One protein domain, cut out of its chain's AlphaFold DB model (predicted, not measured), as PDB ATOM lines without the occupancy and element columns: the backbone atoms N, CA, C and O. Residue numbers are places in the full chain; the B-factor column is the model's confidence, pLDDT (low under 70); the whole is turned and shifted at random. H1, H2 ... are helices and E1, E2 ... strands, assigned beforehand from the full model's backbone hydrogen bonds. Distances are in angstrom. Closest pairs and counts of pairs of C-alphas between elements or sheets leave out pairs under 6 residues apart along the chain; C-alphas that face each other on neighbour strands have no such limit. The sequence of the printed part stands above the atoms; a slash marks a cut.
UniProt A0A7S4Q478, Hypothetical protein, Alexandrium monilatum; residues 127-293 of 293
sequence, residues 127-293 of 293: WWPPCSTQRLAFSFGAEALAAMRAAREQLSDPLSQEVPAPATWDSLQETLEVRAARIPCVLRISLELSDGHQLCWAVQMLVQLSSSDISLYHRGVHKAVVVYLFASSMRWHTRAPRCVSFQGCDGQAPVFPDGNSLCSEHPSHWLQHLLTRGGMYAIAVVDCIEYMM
ATOM      1  N   TRP A 127     201.238 201.524 193.935       51.62
ATOM      2  CA  TRP A 127     201.733 201.656 192.564       51.62
ATOM      3  C   TRP A 127     200.987 200.755 191.564       51.62
ATOM      4  O   TRP A 127     201.321 200.748 190.379       51.62
ATOM      5  N   TRP A 128     199.996 199.985 192.021       45.97
ATOM      6  CA  TRP A 128     199.196 199.099 191.181       45.97
ATOM      7  C   TRP A 128     197.836 199.733 190.854       45.97
ATOM      8  O   TRP A 128     197.151 200.165 191.783       45.97
ATOM      9  N   PRO A 129     197.417 199.807 189.576       54.38
ATOM     10  CA  PRO A 129     196.145 200.430 189.231       54.38
ATOM     11  C   PRO A 129     194.961 199.618 189.785       54.38
ATOM     12  O   PRO A 129     195.012 198.383 189.723       54.38
ATOM     13  N   PRO A 130     193.898 200.276 190.285       65.50
ATOM     14  CA  PRO A 130     192.619 199.619 190.555       65.50
ATOM     15  C   PRO A 130     192.003 199.082 189.249       65.50
ATOM     16  O   PRO A 130     192.526 199.346 188.165       65.50
ATOM     17  N   CYS A 131     190.922 198.305 189.360       72.12
ATOM     18  CA  CYS A 131     190.232 197.627 188.257       72.12
ATOM     19  C   CYS A 131     190.163 198.474 186.969       72.12
ATOM     20  O   CYS A 131     189.874 199.670 187.023       72.12
ATOM     21  N   SER A 132     190.411 197.862 185.807       77.31
ATOM     22  CA  SER A 132     190.287 198.535 184.510       77.31
ATOM     23  C   SER A 132     188.912 198.285 183.904       77.31
ATOM     24  O   SER A 132     188.302 197.252 184.148       77.31
ATOM     25  N   THR A 133     188.415 199.218 183.097       80.06
ATOM     26  CA  THR A 133     187.182 199.011 182.329       80.06
ATOM     27  C   THR A 133     187.507 199.086 180.850       80.06
ATOM     28  O   THR A 133     188.259 199.957 180.418       80.06
ATOM     29  N   GLN A 134     186.975 198.152 180.073       82.69
ATOM     30  CA  GLN A 134     187.261 198.003 178.654       82.69
ATOM     31  C   GLN A 134     185.988 197.760 177.870       82.69
ATOM     32  O   GLN A 134     185.018 197.199 178.375       82.69
ATOM     33  N   ARG A 135     186.016 198.154 176.603       80.12
ATOM     34  CA  ARG A 135     184.974 197.804 175.651       80.12
ATOM     35  C   ARG A 135     185.434 196.630 174.804       80.12
ATOM     36  O   ARG A 135     186.539 196.657 174.275       80.12
ATOM     37  N   LEU A 136     184.539 195.671 174.616       81.12
ATOM     38  CA  LEU A 136     184.726 194.528 173.734       81.12
ATOM     39  C   LEU A 136     183.691 194.570 172.608       81.12
ATOM     40  O   LEU A 136     182.529 194.930 172.829       81.12
ATOM     41  N   ALA A 137     184.125 194.218 171.401       82.25
ATOM     42  CA  ALA A 137     183.291 194.149 170.208       82.25
ATOM     43  C   ALA A 137     183.518 192.801 169.518       82.25
ATOM     44  O   ALA A 137     184.426 192.644 168.717       82.25
ATOM     45  N   PHE A 138     182.689 191.816 169.835       85.25
ATOM     46  CA  PHE A 138     182.813 190.472 169.286       85.25
ATOM     47  C   PHE A 138     182.092 190.382 167.946       85.25
ATOM     48  O   PHE A 138     180.867 190.474 167.894       85.25
ATOM     49  N   SER A 139     182.832 190.178 166.862       87.69
ATOM     50  CA  SER A 139     182.261 189.953 165.527       87.69
ATOM     51  C   SER A 139     182.271 188.477 165.145       87.69
ATOM     52  O   SER A 139     183.203 187.755 165.499       87.69
ATOM     53  N   PHE A 140     181.288 188.042 164.363       89.56
ATOM     54  CA  PHE A 140     181.184 186.668 163.874       89.56
ATOM     55  C   PHE A 140     181.333 186.621 162.353       89.56
ATOM     56  O   PHE A 140     180.820 187.479 161.633       89.56
ATOM     57  N   GLY A 141     182.028 185.597 161.856       89.50
ATOM     58  CA  GLY A 141     182.182 185.376 160.420       89.50
ATOM     59  C   GLY A 141     180.845 185.092 159.726       89.50
ATOM     60  O   GLY A 141     179.914 184.559 160.333       89.50
ATOM     61  N   ALA A 142     180.760 185.404 158.430       90.06
ATOM     62  CA  ALA A 142     179.541 185.208 157.638       90.06
ATOM     63  C   ALA A 142     179.046 183.750 157.654       90.06
ATOM     64  O   ALA A 142     177.843 183.517 157.754       90.06
ATOM     65  N   GLU A 143     179.966 182.781 157.617       92.06
ATOM     66  CA  GLU A 143     179.649 181.349 157.703       92.06
ATOM     67  C   GLU A 143     179.038 180.974 159.057       92.06
ATOM     68  O   GLU A 143     178.009 180.302 159.104       92.06
ATOM     69  N   ALA A 144     179.616 181.466 160.157       91.25
ATOM     70  CA  ALA A 144     179.096 181.227 161.500       91.25
ATOM     71  C   ALA A 144     177.689 181.824 161.662       91.25
ATOM     72  O   ALA A 144     176.785 181.159 162.160       91.25
ATOM     73  N   LEU A 145     177.473 183.051 161.174       90.25
ATOM     74  CA  LEU A 145     176.157 183.694 161.183       90.25
ATOM     75  C   LEU A 145     175.138 182.930 160.331       90.25
ATOM     76  O   LEU A 145     173.997 182.771 160.754       90.25
ATOM     77  N   ALA A 146     175.526 182.442 159.151       90.00
ATOM     78  CA  ALA A 146     174.651 181.630 158.305       90.00
ATOM     79  C   ALA A 146     174.262 180.309 158.991       90.00
ATOM     80  O   ALA A 146     173.082 179.963 159.018       90.00
ATOM     81  N   ALA A 147     175.224 179.623 159.613       91.06
ATOM     82  CA  ALA A 147     174.976 178.395 160.361       91.06
ATOM     83  C   ALA A 147     174.066 178.626 161.581       91.06
ATOM     84  O   ALA A 147     173.138 177.852 161.808       91.06
ATOM     85  N   MET A 148     174.266 179.720 162.324       89.12
ATOM     86  CA  MET A 148     173.390 180.092 163.440       89.12
ATOM     87  C   MET A 148     171.958 180.413 162.976       89.12
ATOM     88  O   MET A 148     171.004 180.024 163.652       89.12
ATOM     89  N   ARG A 149     171.778 181.081 161.821       88.38
ATOM     90  CA  ARG A 149     170.442 181.311 161.230       88.38
ATOM     91  C   ARG A 149     169.758 179.995 160.874       88.38
ATOM     92  O   ARG A 149     168.619 179.801 161.280       88.38
ATOM     93  N   ALA A 150     170.468 179.084 160.208       88.06
ATOM     94  CA  ALA A 150     169.932 177.773 159.849       88.06
ATOM     95  C   ALA A 150     169.516 176.962 161.091       88.06
ATOM     96  O   ALA A 150     168.414 176.419 161.131       88.06
ATOM     97  N   ALA A 151     170.351 176.942 162.136       86.19
ATOM     98  CA  ALA A 151     170.025 176.272 163.396       86.19
ATOM     99  C   ALA A 151     168.786 176.883 164.074       86.19
ATOM    100  O   ALA A 151     167.918 176.166 164.569       86.19
ATOM    101  N   ARG A 152     168.663 178.216 164.060       84.12
ATOM    102  CA  ARG A 152     167.478 178.916 164.577       84.12
ATOM    103  C   ARG A 152     166.218 178.583 163.777       84.12
ATOM    104  O   ARG A 152     165.168 178.380 164.379       84.12
ATOM    105  N   GLU A 153     166.294 178.570 162.451       84.00
ATOM    106  CA  GLU A 153     165.153 178.253 161.584       84.00
ATOM    107  C   GLU A 153     164.644 176.832 161.839       84.00
ATOM    108  O   GLU A 153     163.445 176.653 162.029       84.00
ATOM    109  N   GLN A 154     165.547 175.857 161.982       81.19
ATOM    110  CA  GLN A 154     165.198 174.474 162.332       81.19
ATOM    111  C   GLN A 154     164.489 174.361 163.688       81.19
ATOM    112  O   GLN A 154     163.528 173.613 163.814       81.19
ATOM    113  N   LEU A 155     164.925 175.129 164.693       78.31
ATOM    114  CA  LEU A 155     164.258 175.195 166.002       78.31
ATOM    115  C   LEU A 155     162.869 175.839 165.946       78.31
ATOM    116  O   LEU A 155     162.033 175.579 166.807       78.31
ATOM    117  N   SER A 156     162.659 176.733 164.980       74.19
ATOM    118  CA  SER A 156     161.421 177.500 164.832       74.19
ATOM    119  C   SER A 156     160.385 176.772 163.973       74.19
ATOM    120  O   SER A 156     159.230 177.193 163.954       74.19
ATOM    121  N   ASP A 157     160.791 175.730 163.241       75.12
ATOM    122  CA  ASP A 157     159.923 174.967 162.351       75.12
ATOM    123  C   ASP A 157     159.139 173.900 163.140       75.12
ATOM    124  O   ASP A 157     159.714 172.889 163.554       75.12
ATOM    125  N   PRO A 158     157.815 174.068 163.323       64.50
ATOM    126  CA  PRO A 158     156.988 173.099 164.037       64.50
ATOM    127  C   PRO A 158     156.847 171.759 163.294       64.50
ATOM    128  O   PRO A 158     156.342 170.797 163.874       64.50
ATOM    129  N   LEU A 159     157.243 171.688 162.016       66.88
ATOM    130  CA  LEU A 159     157.224 170.471 161.204       66.88
ATOM    131  C   LEU A 159     158.566 169.728 161.215       66.88
ATOM    132  O   LEU A 159     158.618 168.584 160.752       66.88
ATOM    133  N   SER A 160     159.630 170.331 161.756       67.25
ATOM    134  CA  SER A 160     160.918 169.661 161.894       67.25
ATOM    135  C   SER A 160     160.821 168.569 162.959       67.25
ATOM    136  O   SER A 160     160.647 168.837 164.145       67.25
ATOM    137  N   GLN A 161     160.929 167.309 162.534       60.59
ATOM    138  CA  GLN A 161     160.998 166.159 163.445       60.59
ATOM    139  C   GLN A 161     162.419 165.915 163.971       60.59
ATOM    140  O   GLN A 161     162.607 165.114 164.887       60.59
ATOM    141  N   GLU A 162     163.416 166.597 163.403       67.88
ATOM    142  CA  GLU A 162     164.810 166.484 163.808       67.88
ATOM    143  C   GLU A 162     165.178 167.637 164.742       67.88
ATOM    144  O   GLU A 162     165.097 168.816 164.390       67.88
ATOM    145  N   VAL A 163     165.585 167.273 165.958       67.50
ATOM    146  CA  VAL A 163     166.211 168.196 166.902       67.50
ATOM    147  C   VAL A 163     167.596 168.547 166.344       67.50
ATOM    148  O   VAL A 163     168.378 167.617 166.110       67.50
ATOM    149  N   PRO A 164     167.924 169.835 166.120       74.19
ATOM    150  CA  PRO A 164     169.236 170.205 165.609       74.19
ATOM    151  C   PRO A 164     170.349 169.637 166.491       74.19
ATOM    152  O   PRO A 164     170.245 169.605 167.719       74.19
ATOM    153  N   ALA A 165     171.430 169.179 165.862       79.00
ATOM    154  CA  ALA A 165     172.583 168.700 166.608       79.00
ATOM    155  C   ALA A 165     173.187 169.850 167.439       79.00
ATOM    156  O   ALA A 165     173.234 170.986 166.954       79.00
ATOM    157  N   PRO A 166     173.684 169.570 168.659       83.94
ATOM    158  CA  PRO A 166     174.452 170.542 169.420       83.94
ATOM    159  C   PRO A 166     175.584 171.120 168.572       83.94
ATOM    160  O   PRO A 166     176.286 170.392 167.866       83.94
ATOM    161  N   ALA A 167     175.744 172.434 168.635       88.75
ATOM    162  CA  ALA A 167     176.672 173.165 167.786       88.75
ATOM    163  C   ALA A 167     177.320 174.309 168.560       88.75
ATOM    164  O   ALA A 167     176.846 174.727 169.616       88.75
ATOM    165  N   THR A 168     178.455 174.790 168.065       92.06
ATOM    166  CA  THR A 168     179.233 175.836 168.727       92.06
ATOM    167  C   THR A 168     179.864 176.745 167.687       92.06
ATOM    168  O   THR A 168     180.393 176.273 166.681       92.06
ATOM    169  N   TRP A 169     179.813 178.046 167.948       93.81
ATOM    170  CA  TRP A 169     180.334 179.096 167.090       93.81
ATOM    171  C   TRP A 169     181.141 180.085 167.917       93.81
ATOM    172  O   TRP A 169     180.658 180.620 168.915       93.81
ATOM    173  N   ASP A 170     182.355 180.350 167.460       93.81
ATOM    174  CA  ASP A 170     183.282 181.266 168.107       93.81
ATOM    175  C   ASP A 170     183.339 182.587 167.331       93.81
ATOM    176  O   ASP A 170     183.296 182.613 166.095       93.81
ATOM    177  N   SER A 171     183.415 183.699 168.060       91.88
ATOM    178  CA  SER A 171     183.689 185.010 167.478       91.88
ATOM    179  C   SER A 171     185.121 185.085 166.939       91.88
ATOM    180  O   SER A 171     185.985 184.273 167.276       91.88
ATOM    181  N   LEU A 172     185.411 186.130 166.163       90.19
ATOM    182  CA  LEU A 172     186.792 186.567 165.985       90.19
ATOM    183  C   LEU A 172     187.405 186.898 167.353       90.19
ATOM    184  O   LEU A 172     186.702 187.291 168.291       90.19
ATOM    185  N   GLN A 173     188.714 186.680 167.461       91.06
ATOM    186  CA  GLN A 173     189.446 186.876 168.702       91.06
ATOM    187  C   GLN A 173     189.536 188.363 169.046       91.06
ATOM    188  O   GLN A 173     190.052 189.159 168.264       91.06
ATOM    189  N   GLU A 174     189.118 188.691 170.261       88.50
ATOM    190  CA  GLU A 174     189.286 189.996 170.886       88.50
ATOM    191  C   GLU A 174     190.399 189.950 171.937       88.50
ATOM    192  O   GLU A 174     190.917 188.889 172.295       88.50
ATOM    193  N   THR A 175     190.818 191.114 172.430       87.38
ATOM    194  CA  THR A 175     191.884 191.207 173.437       87.38
ATOM    195  C   THR A 175     191.411 191.968 174.666       87.38
ATOM    196  O   THR A 175     190.976 193.108 174.562       87.38
ATOM    197  N   LEU A 176     191.579 191.353 175.834       82.19
ATOM    198  CA  LEU A 176     191.516 192.019 177.129       82.19
ATOM    199  C   LEU A 176     192.898 192.575 177.479       82.19
ATOM    200  O   LEU A 176     193.889 191.846 177.530       82.19
ATOM    201  N   GLU A 177     192.966 193.863 177.769       80.56
ATOM    202  CA  GLU A 177     194.175 194.540 178.219       80.56
ATOM    203  C   GLU A 177     194.221 194.598 179.746       80.56
ATOM    204  O   GLU A 177     193.455 195.301 180.408       80.56
ATOM    205  N   VAL A 178     195.147 193.852 180.337       74.94
ATOM    206  CA  VAL A 178     195.395 193.887 181.778       74.94
ATOM    207  C   VAL A 178     196.787 194.460 181.989       74.94
ATOM    208  O   VAL A 178     197.799 193.761 181.942       74.94
ATOM    209  N   ARG A 179     196.840 195.777 182.214       71.00
ATOM    210  CA  ARG A 179     198.076 196.581 182.218       71.00
ATOM    211  C   ARG A 179     198.792 196.538 180.865       71.00
ATOM    212  O   ARG A 179     198.269 197.062 179.898       71.00
ATOM    213  N   ALA A 180     199.985 195.945 180.820       69.56
ATOM    214  CA  ALA A 180     200.772 195.732 179.608       69.56
ATOM    215  C   ALA A 180     200.573 194.326 179.018       69.56
ATOM    216  O   ALA A 180     201.144 194.025 177.975       69.56
ATOM    217  N   ALA A 181     199.807 193.458 179.690       74.75
ATOM    218  CA  ALA A 181     199.527 192.118 179.202       74.75
ATOM    219  C   ALA A 181     198.278 192.132 178.323       74.75
ATOM    220  O   ALA A 181     197.245 192.703 178.685       74.75
ATOM    221  N   ARG A 182     198.382 191.459 177.182       83.62
ATOM    222  CA  ARG A 182     197.279 191.229 176.256       83.62
ATOM    223  C   ARG A 182     196.786 189.810 176.465       83.62
ATOM    224  O   ARG A 182     197.558 188.865 176.326       83.62
ATOM    225  N   ILE A 183     195.522 189.671 176.840       82.31
ATOM    226  CA  ILE A 183     194.892 188.384 177.106       82.31
ATOM    227  C   ILE A 183     193.880 188.126 175.992       82.31
ATOM    228  O   ILE A 183     192.873 188.835 175.918       82.31
ATOM    229  N   PRO A 184     194.129 187.144 175.112       88.12
ATOM    230  CA  PRO A 184     193.163 186.773 174.094       88.12
ATOM    231  C   PRO A 184     191.845 186.321 174.723       88.12
ATOM    232  O   PRO A 184     191.821 185.604 175.730       88.12
ATOM    233  N   CYS A 185     190.740 186.742 174.121       86.25
ATOM    234  CA  CYS A 185     189.413 186.310 174.515       86.25
ATOM    235  C   CYS A 185     188.510 186.106 173.299       86.25
ATOM    236  O   CYS A 185     188.684 186.728 172.252       86.25
ATOM    237  N   VAL A 186     187.547 185.204 173.441       89.69
ATOM    238  CA  VAL A 186     186.598 184.840 172.387       89.69
ATOM    239  C   VAL A 186     185.217 184.737 173.008       89.69
ATOM    240  O   VAL A 186     185.069 184.230 174.121       89.69
ATOM    241  N   LEU A 187     184.198 185.196 172.290       87.19
ATOM    242  CA  LEU A 187     182.816 184.935 172.649       87.19
ATOM    243  C   LEU A 187     182.353 183.667 171.931       87.19
ATOM    244  O   LEU A 187     182.296 183.618 170.704       87.19
ATOM    245  N   ARG A 188     182.024 182.648 172.715       88.50
ATOM    246  CA  ARG A 188     181.474 181.383 172.253       88.50
ATOM    247  C   ARG A 188     179.968 181.385 172.423       88.50
ATOM    248  O   ARG A 188     179.456 181.663 173.506       88.50
ATOM    249  N   ILE A 189     179.273 181.031 171.357       87.56
ATOM    250  CA  ILE A 189     177.842 180.765 171.363       87.56
ATOM    251  C   ILE A 189     177.670 179.280 171.091       87.56
ATOM    252  O   ILE A 189     178.183 178.769 170.097       87.56
ATOM    253  N   SER A 190     176.960 178.581 171.961       86.94
ATOM    254  CA  SER A 190     176.659 177.164 171.805       86.94
ATOM    255  C   SER A 190     175.158 176.926 171.827       86.94
ATOM    256  O   SER A 190     174.397 177.653 172.460       86.94
ATOM    257  N   LEU A 191     174.736 175.910 171.086       86.62
ATOM    258  CA  LEU A 191     173.410 175.327 171.151       86.62
ATOM    259  C   LEU A 191     173.553 173.991 171.886       86.62
ATOM    260  O   LEU A 191     174.204 173.078 171.378       86.62
ATOM    261  N   GLU A 192     173.001 173.900 173.092       83.44
ATOM    262  CA  GLU A 192     173.213 172.792 174.030       83.44
ATOM    263  C   GLU A 192     171.883 172.154 174.438       83.44
ATOM    264  O   GLU A 192     170.844 172.810 174.436       83.44
ATOM    265  N   LEU A 193     171.904 170.867 174.790       78.38
ATOM    266  CA  LEU A 193     170.746 170.180 175.365       78.38
ATOM    267  C   LEU A 193     170.730 170.413 176.878       78.38
ATOM    268  O   LEU A 193     171.648 169.982 177.572       78.38
ATOM    269  N   SER A 194     169.680 171.050 177.393       73.12
ATOM    270  CA  SER A 194     169.437 171.115 178.835       73.12
ATOM    271  C   SER A 194     168.876 169.783 179.354       73.12
ATOM    272  O   SER A 194     168.326 169.001 178.573       73.12
ATOM    273  N   ASP A 195     168.947 169.559 180.675       65.00
ATOM    274  CA  ASP A 195     168.589 168.326 181.424       65.00
ATOM    275  C   ASP A 195     167.128 167.808 181.264       65.00
ATOM    276  O   ASP A 195     166.655 166.977 182.036       65.00
ATOM    277  N   GLY A 196     166.393 168.258 180.243       59.50
ATOM    278  CA  GLY A 196     165.029 167.854 179.893       59.50
ATOM    279  C   GLY A 196     164.752 167.753 178.383       59.50
ATOM    280  O   GLY A 196     163.607 167.934 177.986       59.50
ATOM    281  N   HIS A 197     165.765 167.473 177.546       66.44
ATOM    282  CA  HIS A 197     165.673 167.343 176.071       66.44
ATOM    283  C   HIS A 197     165.348 168.626 175.297       66.44
ATOM    284  O   HIS A 197     164.966 168.566 174.127       66.44
ATOM    285  N   GLN A 198     165.524 169.787 175.917       70.38
ATOM    286  CA  GLN A 198     165.278 171.057 175.257       70.38
ATOM    287  C   GLN A 198     166.591 171.712 174.854       70.38
ATOM    288  O   GLN A 198     167.547 171.729 175.626       70.38
ATOM    289  N   LEU A 199     166.645 172.234 173.632       75.25
ATOM    290  CA  LEU A 199     167.805 172.979 173.174       75.25
ATOM    291  C   LEU A 199     167.768 174.406 173.720       75.25
ATOM    292  O   LEU A 199     166.744 175.089 173.640       75.25
ATOM    293  N   CYS A 200     168.899 174.861 174.245       77.31
ATOM    294  CA  CYS A 200     169.101 176.220 174.718       77.31
ATOM    295  C   CYS A 200     170.354 176.826 174.084       77.31
ATOM    296  O   CYS A 200     171.322 176.131 173.778       77.31
ATOM    297  N   TRP A 201     170.333 178.143 173.879       81.50
ATOM    298  CA  TRP A 201     171.540 178.871 173.508       81.50
ATOM    299  C   TRP A 201     172.306 179.271 174.765       81.50
ATOM    300  O   TRP A 201     171.767 179.944 175.643       81.50
ATOM    301  N   ALA A 202     173.575 178.904 174.828       80.00
ATOM    302  CA  ALA A 202     174.501 179.378 175.834       80.00
ATOM    303  C   ALA A 202     175.483 180.364 175.197       80.00
ATOM    304  O   ALA A 202     175.891 180.223 174.046       80.00
ATOM    305  N   VAL A 203     175.842 181.397 175.957       80.94
ATOM    306  CA  VAL A 203     176.845 182.380 175.547       80.94
ATOM    307  C   VAL A 203     177.896 182.461 176.636       80.94
ATOM    308  O   VAL A 203     177.584 182.724 177.799       80.94
ATOM    309  N   GLN A 204     179.139 182.210 176.254       81.12
ATOM    310  CA  GLN A 204     180.277 182.094 177.149       81.12
ATOM    311  C   GLN A 204     181.418 182.960 176.630       81.12
ATOM    312  O   GLN A 204     181.734 182.946 175.444       81.12
ATOM    313  N   MET A 205     182.069 183.699 177.519       82.88
ATOM    314  CA  MET A 205     183.335 184.348 177.208       82.88
ATOM    315  C   MET A 205     184.473 183.419 177.621       82.88
ATOM    316  O   MET A 205     184.560 183.000 178.777       82.88
ATOM    317  N   LEU A 206     185.353 183.117 176.675       84.00
ATOM    318  CA  LEU A 206     186.560 182.331 176.880       84.00
ATOM    319  C   LEU A 206     187.736 183.287 177.047       84.00
ATOM    320  O   LEU A 206     187.955 184.138 176.187       84.00
ATOM    321  N   VAL A 207     188.497 183.142 178.128       81.50
ATOM    322  CA  VAL A 207     189.710 183.928 178.395       81.50
ATOM    323  C   VAL A 207     190.910 182.991 178.354       81.50
ATOM    324  O   VAL A 207     190.989 182.037 179.132       81.50
ATOM    325  N   GLN A 208     191.844 183.262 177.445       81.00
ATOM    326  CA  GLN A 208     192.985 182.393 177.156       81.00
ATOM    327  C   GLN A 208     194.252 182.909 177.848       81.00
ATOM    328  O   GLN A 208     195.135 183.503 177.228       81.00
ATOM    329  N   LEU A 209     194.339 182.702 179.165       73.25
ATOM    330  CA  LEU A 209     195.488 183.129 179.971       73.25
ATOM    331  C   LEU A 209     196.789 182.425 179.556       73.25
ATOM    332  O   LEU A 209     197.853 183.042 179.613       73.25
ATOM    333  N   SER A 210     196.708 181.174 179.093       72.56
ATOM    334  CA  SER A 210     197.863 180.404 178.607       72.56
ATOM    335  C   SER A 210     198.549 181.037 177.392       72.56
ATOM    336  O   SER A 210     199.748 180.854 177.189       72.56
ATOM    337  N   SER A 211     197.789 181.801 176.608       69.69
ATOM    338  CA  SER A 211     198.231 182.471 175.382       69.69
ATOM    339  C   SER A 211     198.508 183.961 175.602       69.69
ATOM    340  O   SER A 211     198.554 184.731 174.644       69.69
ATOM    341  N   SER A 212     198.651 184.381 176.861       70.69
ATOM    342  CA  SER A 212     198.836 185.779 177.239       70.69
ATOM    343  C   SER A 212     200.215 186.048 177.834       70.69
ATOM    344  O   SER A 212     200.853 185.166 178.406       70.69
ATOM    345  N   ASP A 213     200.639 187.310 177.776       69.81
ATOM    346  CA  ASP A 213     201.914 187.766 178.348       69.81
ATOM    347  C   ASP A 213     201.865 187.945 179.881       69.81
ATOM    348  O   ASP A 213     202.794 188.481 180.498       69.81
ATOM    349  N   ILE A 214     200.763 187.553 180.532       68.94
ATOM    350  CA  ILE A 214     200.596 187.767 181.965       68.94
ATOM    351  C   ILE A 214     201.424 186.747 182.756       68.94
ATOM    352  O   ILE A 214     201.271 185.533 182.649       68.94
ATOM    353  N   SER A 215     202.308 187.240 183.623       67.00
ATOM    354  CA  SER A 215     203.007 186.376 184.577       67.00
ATOM    355  C   SER A 215     202.029 185.936 185.674       67.00
ATOM    356  O   SER A 215     201.787 186.677 186.635       67.00
ATOM    357  N   LEU A 216     201.462 184.735 185.496       63.72
ATOM    358  CA  LEU A 216     200.471 184.095 186.375       63.72
ATOM    359  C   LEU A 216     201.047 183.630 187.722       63.72
ATOM    360  O   LEU A 216     200.302 183.420 188.679       63.72
ATOM    361  N   TYR A 217     202.372 183.500 187.802       62.50
ATOM    362  CA  TYR A 217     203.086 183.107 189.007       62.50
ATOM    363  C   TYR A 217     204.384 183.897 189.150       62.50
ATOM    364  O   TYR A 217     205.220 183.915 188.244       62.50
ATOM    365  N   HIS A 218     204.579 184.517 190.311       61.50
ATOM    366  CA  HIS A 218     205.847 185.153 190.652       61.50
ATOM    367  C   HIS A 218     206.088 185.089 192.163       61.50
ATOM    368  O   HIS A 218     205.314 185.634 192.943       61.50
ATOM    369  N   ARG A 219     207.193 184.453 192.580       62.78
ATOM    370  CA  ARG A 219     207.641 184.374 193.989       62.78
ATOM    371  C   ARG A 219     206.570 183.866 194.979       62.78
ATOM    372  O   ARG A 219     206.399 184.458 196.037       62.78
ATOM    373  N   GLY A 220     205.854 182.789 194.649       58.62
ATOM    374  CA  GLY A 220     204.827 182.209 195.535       58.62
ATOM    375  C   GLY A 220     203.474 182.929 195.509       58.62
ATOM    376  O   GLY A 220     202.548 182.527 196.208       58.62
ATOM    377  N   VAL A 221     203.342 183.978 194.692       56.66
ATOM    378  CA  VAL A 221     202.090 184.705 194.485       56.66
ATOM    379  C   VAL A 221     201.413 184.195 193.216       56.66
ATOM    380  O   VAL A 221     201.999 184.253 192.129       56.66
ATOM    381  N   HIS A 222     200.181 183.715 193.362       62.44
ATOM    382  CA  HIS A 222     199.299 183.332 192.264       62.44
ATOM    383  C   HIS A 222     198.427 184.512 191.865       62.44
ATOM    384  O   HIS A 222     197.873 185.179 192.735       62.44
ATOM    385  N   LYS A 223     198.274 184.744 190.560       62.28
ATOM    386  CA  LYS A 223     197.414 185.812 190.042       62.28
ATOM    387  C   LYS A 223     196.177 185.247 189.362       62.28
ATOM    388  O   LYS A 223     196.235 184.257 188.633       62.28
ATOM    389  N   ALA A 224     195.061 185.913 189.585       64.94
ATOM    390  CA  ALA A 224     193.778 185.673 188.967       64.94
ATOM    391  C   ALA A 224     193.333 186.921 188.219       64.94
ATOM    392  O   ALA A 224     193.554 188.037 188.685       64.94
ATOM    393  N   VAL A 225     192.706 186.721 187.063       68.75
ATOM    394  CA  VAL A 225     192.034 187.784 186.319       68.75
ATOM    395  C   VAL A 225     190.540 187.565 186.499       68.75
ATOM    396  O   VAL A 225     190.021 186.487 186.227       68.75
ATOM    397  N   VAL A 226     189.842 188.568 187.005       68.94
ATOM    398  CA  VAL A 226     188.391 188.535 187.163       68.94
ATOM    399  C   VAL A 226     187.803 189.485 186.141       68.94
ATOM    400  O   VAL A 226     188.217 190.634 186.067       68.94
ATOM    401  N   VAL A 227     186.866 188.996 185.334       70.88
ATOM    402  CA  VAL A 227     186.218 189.792 184.292       70.88
ATOM    403  C   VAL A 227     184.725 189.831 184.569       70.88
ATOM    404  O   VAL A 227     184.057 188.799 184.538       70.88
ATOM    405  N   TYR A 228     184.206 191.026 184.819       71.38
ATOM    406  CA  TYR A 228     182.784 191.305 184.934       71.38
ATOM    407  C   TYR A 228     182.286 191.828 183.592       71.38
ATOM    408  O   TYR A 228     182.730 192.884 183.148       71.38
ATOM    409  N   LEU A 229     181.393 191.086 182.940       72.25
ATOM    410  CA  LEU A 229     180.910 191.409 181.601       72.25
ATOM    411  C   LEU A 229     179.468 191.934 181.634       72.25
ATOM    412  O   LEU A 229     178.574 191.289 182.186       72.25
ATOM    413  N   PHE A 230     179.249 193.071 180.981       72.75
ATOM    414  CA  PHE A 230     177.950 193.706 180.761       72.75
ATOM    415  C   PHE A 230     177.726 193.789 179.249       72.75
ATOM    416  O   PHE A 230     178.570 194.359 178.567       72.75
ATOM    417  N   ALA A 231     176.655 193.226 178.686       67.06
ATOM    418  CA  ALA A 231     176.456 193.155 177.228       67.06
ATOM    419  C   ALA A 231     175.261 193.995 176.744       67.06
ATOM    420  O   ALA A 231     174.208 193.991 177.383       67.06
ATOM    421  N   SER A 232     175.402 194.686 175.600       57.25
ATOM    422  CA  SER A 232     174.337 195.537 175.040       57.25
ATOM    423  C   SER A 232     173.529 194.776 173.999       57.25
ATOM    424  O   SER A 232     173.917 194.700 172.836       57.25
ATOM    425  N   SER A 233     172.392 194.223 174.405       49.47
ATOM    426  CA  SER A 233     171.286 193.914 173.478       49.47
ATOM    427  C   SER A 233     169.978 193.538 174.183       49.47
ATOM    428  O   SER A 233     169.054 193.047 173.540       49.47
ATOM    429  N   MET A 234     169.863 193.734 175.500       43.56
ATOM    430  CA  MET A 234     168.818 193.075 176.279       43.56
ATOM    431  C   MET A 234     168.543 193.790 177.604       43.56
ATOM    432  O   MET A 234     169.473 194.211 178.281       43.56
ATOM    433  N   ARG A 235     167.263 193.837 178.006       33.34
ATOM    434  CA  ARG A 235     166.726 194.253 179.327       33.34
ATOM    435  C   ARG A 235     167.224 193.404 180.514       33.34
ATOM    436  O   ARG A 235     166.543 193.277 181.528       33.34
ATOM    437  N   TRP A 236     168.365 192.752 180.364       38.03
ATOM    438  CA  TRP A 236     168.849 191.735 181.272       38.03
ATOM    439  C   TRP A 236     170.165 192.215 181.847       38.03
ATOM    440  O   TRP A 236     171.196 192.230 181.179       38.03
ATOM    441  N   HIS A 237     170.091 192.621 183.107       38.34
ATOM    442  CA  HIS A 237     171.253 192.865 183.938       38.34
ATOM    443  C   HIS A 237     171.981 191.536 184.122       38.34
ATOM    444  O   HIS A 237     171.489 190.628 184.799       38.34
ATOM    445  N   THR A 238     173.148 191.388 183.504       36.22
ATOM    446  CA  THR A 238     174.041 190.281 183.828       36.22
ATOM    447  C   THR A 238     174.611 190.570 185.211       36.22
ATOM    448  O   THR A 238     175.499 191.403 185.380       36.22
ATOM    449  N   ARG A 239     174.064 189.919 186.248       34.41
ATOM    450  CA  ARG A 239     174.720 189.891 187.561       34.41
ATOM    451  C   ARG A 239     176.099 189.280 187.346       34.41
ATOM    452  O   ARG A 239     176.174 188.102 187.020       34.41
ATOM    453  N   ALA A 240     177.131 190.113 187.480       35.50
ATOM    454  CA  ALA A 240     178.549 189.780 187.592       35.50
ATOM    455  C   ALA A 240     178.877 188.282 187.379       35.50
ATOM    456  O   ALA A 240     178.682 187.490 188.311       35.50
ATOM    457  N   PRO A 241     179.383 187.862 186.204       40.25
ATOM    458  CA  PRO A 241     179.864 186.498 186.045       40.25
ATOM    459  C   PRO A 241     180.969 186.167 187.057       40.25
ATOM    460  O   PRO A 241     181.834 186.985 187.377       40.25
ATOM    461  N   ARG A 242     180.914 184.939 187.585       45.03
ATOM    462  CA  ARG A 242     181.879 184.405 188.549       45.03
ATOM    463  C   ARG A 242     183.208 184.105 187.845       45.03
ATOM    464  O   ARG A 242     183.230 183.295 186.933       45.03
ATOM    465  N   CYS A 243     184.270 184.753 188.329       41.81
ATOM    466  CA  CYS A 243     185.697 184.392 188.285       41.81
ATOM    467  C   CYS A 243     186.215 183.572 187.083       41.81
ATOM    468  O   CYS A 243     185.914 182.387 186.965       41.81
ATOM    469  N   VAL A 244     187.161 184.134 186.317       49.03
ATOM    470  CA  VAL A 244     187.980 183.375 185.354       49.03
ATOM    471  C   VAL A 244     189.435 183.299 185.816       49.03
ATOM    472  O   VAL A 244     190.333 183.890 185.230       49.03
ATOM    473  N   SER A 245     189.686 182.553 186.888       42.84
ATOM    474  CA  SER A 245     191.018 181.998 187.135       42.84
ATOM    475  C   SER A 245     190.963 180.923 188.209       42.84
ATOM    476  O   SER A 245     190.609 181.182 189.359       42.84
ATOM    477  N   PHE A 246     191.393 179.723 187.830       46.69
ATOM    478  CA  PHE A 246     192.026 178.789 188.748       46.69
ATOM    479  C   PHE A 246     193.455 178.573 188.253       46.69
ATOM    480  O   PHE A 246     193.663 178.151 187.120       46.69
ATOM    481  N   GLN A 247     194.438 178.886 189.101       50.91
ATOM    482  CA  GLN A 247     195.836 178.451 188.962       50.91
ATOM    483  C   GLN A 247     196.513 178.732 187.601       50.91
ATOM    484  O   GLN A 247     197.444 178.028 187.224       50.91
ATOM    485  N   GLY A 248     196.098 179.776 186.878       49.56
ATOM    486  CA  GLY A 248     196.705 180.124 185.589       49.56
ATOM    487  C   GLY A 248     196.282 179.241 184.412       49.56
ATOM    488  O   GLY A 248     196.988 179.189 183.408       49.56
ATOM    489  N   CYS A 249     195.144 178.556 184.513       56.72
ATOM    490  CA  CYS A 249     194.511 177.909 183.371       56.72
ATOM    491  C   CYS A 249     193.604 178.889 182.618       56.72
ATOM    492  O   CYS A 249     193.073 179.836 183.205       56.72
ATOM    493  N   ASP A 250     193.394 178.623 181.329       65.19
ATOM    494  CA  ASP A 250     192.299 179.232 180.577       65.19
ATOM    495  C   ASP A 250     190.985 179.009 181.324       65.19
ATOM    496  O   ASP A 250     190.800 177.995 182.006       65.19
ATOM    497  N   GLY A 251     190.053 179.942 181.190       65.19
ATOM    498  CA  GLY A 251     188.758 179.766 181.819       65.19
ATOM    499  C   GLY A 251     187.622 180.364 181.015       65.19
ATOM    500  O   GLY A 251     187.813 181.051 180.011       65.19
ATOM    501  N   GLN A 252     186.418 180.022 181.451       70.12
ATOM    502  CA  GLN A 252     185.183 180.302 180.739       70.12
ATOM    503  C   GLN A 252     184.199 180.918 181.726       70.12
ATOM    504  O   GLN A 252     184.016 180.393 182.825       70.12
ATOM    505  N   ALA A 253     183.583 182.029 181.340       65.81
ATOM    506  CA  ALA A 253     182.540 182.681 182.117       65.81
ATOM    507  C   ALA A 253     181.236 182.686 181.313       65.81
ATOM    508  O   ALA A 253     181.237 183.179 180.180       65.81
ATOM    509  N   PRO A 254     180.117 182.184 181.866       64.38
ATOM    510  CA  PRO A 254     178.823 182.372 181.233       64.38
ATOM    511  C   PRO A 254     178.504 183.867 181.210       64.38
ATOM    512  O   PRO A 254     178.635 184.554 182.220       64.38
ATOM    513  N   VAL A 255     178.102 184.384 180.053       64.25
ATOM    514  CA  VAL A 255     177.707 185.791 179.919       64.25
ATOM    515  C   VAL A 255     176.320 186.011 180.515       64.25
ATOM    516  O   VAL A 255     176.063 187.068 181.076       64.25
ATOM    517  N   PHE A 256     175.450 185.000 180.468       61.44
ATOM    518  CA  PHE A 256     174.110 185.057 181.046       61.44
ATOM    519  C   PHE A 256     174.059 184.291 182.386       61.44
ATOM    520  O   PHE A 256     174.480 183.136 182.430       61.44
ATOM    521  N   PRO A 257     173.602 184.934 183.485       43.03
ATOM    522  CA  PRO A 257     173.764 184.438 184.860       43.03
ATOM    523  C   PRO A 257     172.876 183.242 185.201       43.03
ATOM    524  O   PRO A 257     173.231 182.451 186.070       43.03
ATOM    525  N   ASP A 258     171.766 183.094 184.493       43.91
ATOM    526  CA  ASP A 258     170.929 181.916 184.560       43.91
ATOM    527  C   ASP A 258     171.003 181.269 183.187       43.91
ATOM    528  O   ASP A 258     170.860 181.949 182.164       43.91
ATOM    529  N   GLY A 259     171.226 179.956 183.160       43.88
ATOM    530  CA  GLY A 259     170.825 179.134 182.032       43.88
ATOM    531  C   GLY A 259     169.318 179.277 181.884       43.88
ATOM    532  O   GLY A 259     168.561 178.411 182.309       43.88
ATOM    533  N   ASN A 260     168.870 180.409 181.343       43.69
ATOM    534  CA  ASN A 260     167.523 180.550 180.867       43.69
ATOM    535  C   ASN A 260     167.426 179.469 179.809       43.69
ATOM    536  O   ASN A 260     168.059 179.545 178.755       43.69
ATOM    537  N   SER A 261     166.646 178.444 180.131       44.88
ATOM    538  CA  SER A 261     165.912 177.687 179.145       44.88
ATOM    539  C   SER A 261     165.367 178.732 178.165       44.88
ATOM    540  O   SER A 261     164.427 179.459 178.495       44.88
ATOM    541  N   LEU A 262     166.025 178.913 177.013       47.94
ATOM    542  CA  LEU A 262     165.621 179.827 175.935       47.94
ATOM    543  C   LEU A 262     164.428 179.221 175.194       47.94
ATOM    544  O   LEU A 262     164.403 179.030 173.987       47.94
ATOM    545  N   CYS A 263     163.451 178.888 176.014       42.22
ATOM    546  CA  CYS A 263     162.279 178.084 175.792       42.22
ATOM    547  C   CYS A 263     161.045 178.972 175.892       42.22
ATOM    548  O   CYS A 263     159.935 178.482 176.057       42.22
ATOM    549  N   SER A 264     161.234 180.293 175.829       39.84
ATOM    550  CA  SER A 264     160.142 181.182 175.498       39.84
ATOM    551  C   SER A 264     159.919 181.097 173.997       39.84
ATOM    552  O   SER A 264     160.857 181.278 173.226       39.84
ATOM    553  N   GLU A 265     158.666 180.912 173.596       39.16
ATOM    554  CA  GLU A 265     158.141 180.949 172.220       39.16
ATOM    555  C   GLU A 265     158.470 182.248 171.446       39.16
ATOM    556  O   GLU A 265     158.074 182.434 170.297       39.16
ATOM    557  N   HIS A 266     159.208 183.168 172.067       44.78
ATOM    558  CA  HIS A 266     159.681 184.405 171.485       44.78
ATOM    559  C   HIS A 266     161.202 184.353 171.321       44.78
ATOM    560  O   HIS A 266     161.910 184.115 172.306       44.78
ATOM    561  N   PRO A 267     161.718 184.575 170.096       52.25
ATOM    562  CA  PRO A 267     163.150 184.601 169.853       52.25
ATOM    563  C   PRO A 267     163.777 185.636 170.779       52.25
ATOM    564  O   PRO A 267     163.296 186.766 170.883       52.25
ATOM    565  N   SER A 268     164.852 185.258 171.463       65.81
ATOM    566  CA  SER A 268     165.591 186.210 172.271       65.81
ATOM    567  C   SER A 268     166.048 187.358 171.364       65.81
ATOM    568  O   SER A 268     166.826 187.160 170.431       65.81
ATOM    569  N   HIS A 269     165.544 188.573 171.609       68.50
ATOM    570  CA  HIS A 269     165.912 189.785 170.864       68.50
ATOM    571  C   HIS A 269     167.439 189.945 170.672       68.50
ATOM    572  O   HIS A 269     167.853 190.498 169.660       68.50
ATOM    573  N   TRP A 270     168.286 189.395 171.559       74.25
ATOM    574  CA  TRP A 270     169.743 189.446 171.459       74.25
ATOM    575  C   TRP A 270     170.246 188.583 170.311       74.25
ATOM    576  O   TRP A 270     171.131 189.011 169.579       74.25
ATOM    577  N   LEU A 271     169.671 187.391 170.125       78.06
ATOM    578  CA  LEU A 271     170.056 186.487 169.050       78.06
ATOM    579  C   LEU A 271     169.619 187.083 167.718       78.06
ATOM    580  O   LEU A 271     170.380 187.077 166.759       78.06
ATOM    581  N   GLN A 272     168.418 187.661 167.655       77.38
ATOM    582  CA  GLN A 272     167.976 188.374 166.460       77.38
ATOM    583  C   GLN A 272     168.895 189.557 166.131       77.38
ATOM    584  O   GLN A 272     169.321 189.691 164.988       77.38
ATOM    585  N   HIS A 273     169.246 190.366 167.128       72.94
ATOM    586  CA  HIS A 273     170.145 191.508 166.970       72.94
ATOM    587  C   HIS A 273     171.541 191.087 166.495       72.94
ATOM    588  O   HIS A 273     172.029 191.617 165.496       72.94
ATOM    589  N   LEU A 274     172.116 190.052 167.115       80.50
ATOM    590  CA  LEU A 274     173.369 189.432 166.686       80.50
ATOM    591  C   LEU A 274     173.292 188.968 165.226       80.50
ATOM    592  O   LEU A 274     174.174 189.276 164.431       80.50
ATOM    593  N   LEU A 275     172.240 188.233 164.856       82.69
ATOM    594  CA  LEU A 275     172.087 187.688 163.507       82.69
ATOM    595  C   LEU A 275     171.875 188.776 162.447       82.69
ATOM    596  O   LEU A 275     172.227 188.561 161.285       82.69
ATOM    597  N   THR A 276     171.311 189.924 162.821       77.56
ATOM    598  CA  THR A 276     171.144 191.076 161.928       77.56
ATOM    599  C   THR A 276     172.437 191.873 161.782       77.56
ATOM    600  O   THR A 276     172.776 192.278 160.674       77.56
ATOM    601  N   ARG A 277     173.171 192.096 162.876       74.19
ATOM    602  CA  ARG A 277     174.320 193.016 162.894       74.19
ATOM    603  C   ARG A 277     175.681 192.343 162.767       74.19
ATOM    604  O   ARG A 277     176.666 193.011 162.474       74.19
ATOM    605  N   GLY A 278     175.744 191.037 162.988       77.88
ATOM    606  CA  GLY A 278     176.960 190.238 162.884       77.88
ATOM    607  C   GLY A 278     177.940 190.390 164.049       77.88
ATOM    608  O   GLY A 278     179.068 189.909 163.953       77.88
ATOM    609  N   GLY A 279     177.533 191.025 165.149       79.94
ATOM    610  CA  GLY A 279     178.385 191.176 166.322       79.94
ATOM    611  C   GLY A 279     177.638 191.523 167.605       79.94
ATOM    612  O   GLY A 279     176.451 191.843 167.587       79.94
ATOM    613  N   MET A 280     178.364 191.444 168.718       78.62
ATOM    614  CA  MET A 280     177.912 191.746 170.073       78.62
ATOM    615  C   MET A 280     178.893 192.683 170.770       78.62
ATOM    616  O   MET A 280     180.107 192.517 170.668       78.62
ATOM    617  N   TYR A 281     178.359 193.630 171.536       77.75
ATOM    618  CA  TYR A 281     179.161 194.574 172.307       77.75
ATOM    619  C   TYR A 281     179.041 194.305 173.797       77.75
ATOM    620  O   TYR A 281     177.969 193.954 174.300       77.75
ATOM    621  N   ALA A 282     180.145 194.516 174.506       78.62
ATOM    622  CA  ALA A 282     180.180 194.406 175.949       78.62
ATOM    623  C   ALA A 282     181.117 195.431 176.598       78.62
ATOM    624  O   ALA A 282     182.050 195.940 175.976       78.62
ATOM    625  N   ILE A 283     180.860 195.715 177.870       79.56
ATOM    626  CA  ILE A 283     181.767 196.393 178.788       79.56
ATOM    627  C   ILE A 283     182.321 195.326 179.728       79.56
ATOM    628  O   ILE A 283     181.560 194.575 180.335       79.56
ATOM    629  N   ALA A 284     183.639 195.257 179.833       80.19
ATOM    630  CA  ALA A 284     184.352 194.389 180.750       80.19
ATOM    631  C   ALA A 284     184.989 195.237 181.854       80.19
ATOM    632  O   ALA A 284     185.840 196.073 181.557       80.19
ATOM    633  N   VAL A 285     184.615 195.019 183.114       78.06
ATOM    634  CA  VAL A 285     185.409 195.479 184.264       78.06
ATOM    635  C   VAL A 285     186.369 194.351 184.616       78.06
ATOM    636  O   VAL A 285     185.942 193.228 184.874       78.06
ATOM    637  N   VAL A 286     187.664 194.627 184.576       77.31
ATOM    638  CA  VAL A 286     188.725 193.647 184.771       77.31
ATOM    639  C   VAL A 286     189.476 193.957 186.053       77.31
ATOM    640  O   VAL A 286     190.021 195.047 186.231       77.31
ATOM    641  N   ASP A 287     189.530 192.969 186.933       72.62
ATOM    642  CA  ASP A 287     190.282 193.014 188.176       72.62
ATOM    643  C   ASP A 287     191.386 191.950 188.181       72.62
ATOM    644  O   ASP A 287     191.296 190.918 187.510       72.62
ATOM    645  N   CYS A 288     192.458 192.207 188.926       70.25
ATOM    646  CA  CYS A 288     193.564 191.273 189.090       70.25
ATOM    647  C   CYS A 288     193.752 190.975 190.574       70.25
ATOM    648  O   CYS A 288     194.243 191.817 191.326       70.25
ATOM    649  N   ILE A 289     193.388 189.757 190.973       65.56
ATOM    650  CA  ILE A 289     193.466 189.311 192.361       65.56
ATOM    651  C   ILE A 289     194.722 188.470 192.543       65.56
ATOM    652  O   ILE A 289     195.039 187.619 191.717       65.56
ATOM    653  N   GLU A 290     195.439 188.694 193.636       63.31
ATOM    654  CA  GLU A 290     196.621 187.921 193.986       63.31
ATOM    655  C   GLU A 290     196.374 187.115 195.263       63.31
ATOM    656  O   GLU A 290     195.815 187.626 196.234       63.31
ATOM    657  N   TYR A 291     196.823 185.863 195.277       61.56
ATOM    658  CA  TYR A 291     196.757 184.986 196.442       61.56
ATOM    659  C   TYR A 291     198.166 184.487 196.767       61.56
ATOM    660  O   TYR A 291     198.858 183.941 195.906       61.56
ATOM    661  N   MET A 292     198.600 184.691 198.012       57.53
ATOM    662  CA  MET A 292     199.806 184.059 198.551       57.53
ATOM    663  C   MET A 292     199.426 182.667 199.055       57.53
ATOM    664  O   MET A 292     198.517 182.563 199.882       57.53
ATOM    665  N   MET A 293     200.092 181.630 198.541       55.69
ATOM    666  CA  MET A 293     200.061 180.297 199.158       55.69
ATOM    667  C   MET A 293     201.064 180.208 200.305       55.69
ATOM    668  O   MET A 293     202.150 180.822 200.187       55.69
TER     669      MET A 293
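This is residues 127 to 293 of the 293 residues of the protein "Hypothetical protein" of Alexandrium monilatum (UniProt A0A7S4Q478). Two strongly twisted sheets sit next to each other, meeting where E1 comes beside E3 and coming near each other again where E6 passes E5 and E7; H1 packs over E2 and E4, and H2 sits beside the strands of the other sheet. Both helices lie toward one end of the long axis, with the link of residues 157 to 166 beyond H1, while residue 127 is toward the other end. The printed part has 167 residues, with two named helices and eight named strands in the order E1 H1 E2 E3 E4 E5 E6 E7 H2 E8; the class is mixed, helices and strands. One sheet is E1, E8, E6, antiparallel throughout; the other, of E2, E3, E4, E5 and E7, is branched at E4, with antiparallel neighbour pairs. The whole is compact, with a radius of gyration of the C-alphas of 17.6 A, yet only just elongated in outline, spanning 62 by 31 by 28 A.

E1 is residues 132 to 139, 22.3 A long, and its C-alpha 132 is at (190.287, 198.535, 184.510). H1 is residues 142 to 156, 21.0 A long, with C-alpha 156 at (161.421, 177.500, 164.832). E2, residues 167 to 170, and E3, residues 174 to 178, are short. E4 is residues 181 to 194, 36.7 A long, and bends by 64 degrees at residue 191. E5 is residues 198 to 207, 27.8 A long, and E6 is residues 221 to 232, 35.6 A long. E7, residues 251 to 254, comes before H2, residues 269 to 277. E8 is residues 279 to 292, 39.3 A long, bends by 54 degrees at residue 283, and ends with C-alpha 292 at (199.806, 184.059, 198.551).

In the branched sheet, E2 and E3 lie on one side of E4, beside its residues 187 to 191 and 181 to 185, and E5 lies on the other side. E3, E4 and E5 form a meander, each strand the antiparallel neighbour of the one before, with hairpins E3 and E4, and E4 and E5. N 176 and O 183 are 2.8 A apart, N 188 and O 204 2.8 A, and, between E2 and E4, N 169 and O 189 2.8 A, within hydrogen-bond range. E7 is the antiparallel neighbour of E5, with N 205 and O 253 at 2.8 A. H1 is on this sheet at a height of 10.1 A, over E2 and E4; on the local plane it stands at 33 degrees to E2, only just slantwise to the strands. The closest C-alphas of H1 and E2 are those of Ala 144 and Trp 169, 6.1 A apart. In the other sheet, E8 is the inner strand, with N 134 and O 284 of E1 and E8 at 2.8 A, and N 226 and O 287 of E6 and E8 at 2.8 A. The closest C-alphas of E1 and E3 are those of Phe 138 and Glu 174, 6.7 A apart. E6 is near E5 and E7, while E4 and E8 are apart. H2 is on this sheet at a height of 4.6 A, over none of its strands. H1, with residues 145 to 149 alone, only just touches H2, with 3 pairs of C-alphas within 8 A, the closest those of Leu 145 and Leu 275, 6.2 A apart; they run opposite ways at a tilt of 36 degrees, only just steep. In H1 and H2 every O i to N i+4 pair is within hydrogen-bond range.

The two C-alphas farthest apart, those of Trp 127 and Leu 159, are 62.7 A apart. The printed part has no cut, and Met 293 is the chain's last residue. The links E5 to E6, E6 to E7 and E7 to H2 are long, with 13, 18 and 14 residues. The mean pLDDT of the printed part is 70.3, and 72 residues are under 70, among them residues 213 to 226, 231 to 251 and 253 to 269.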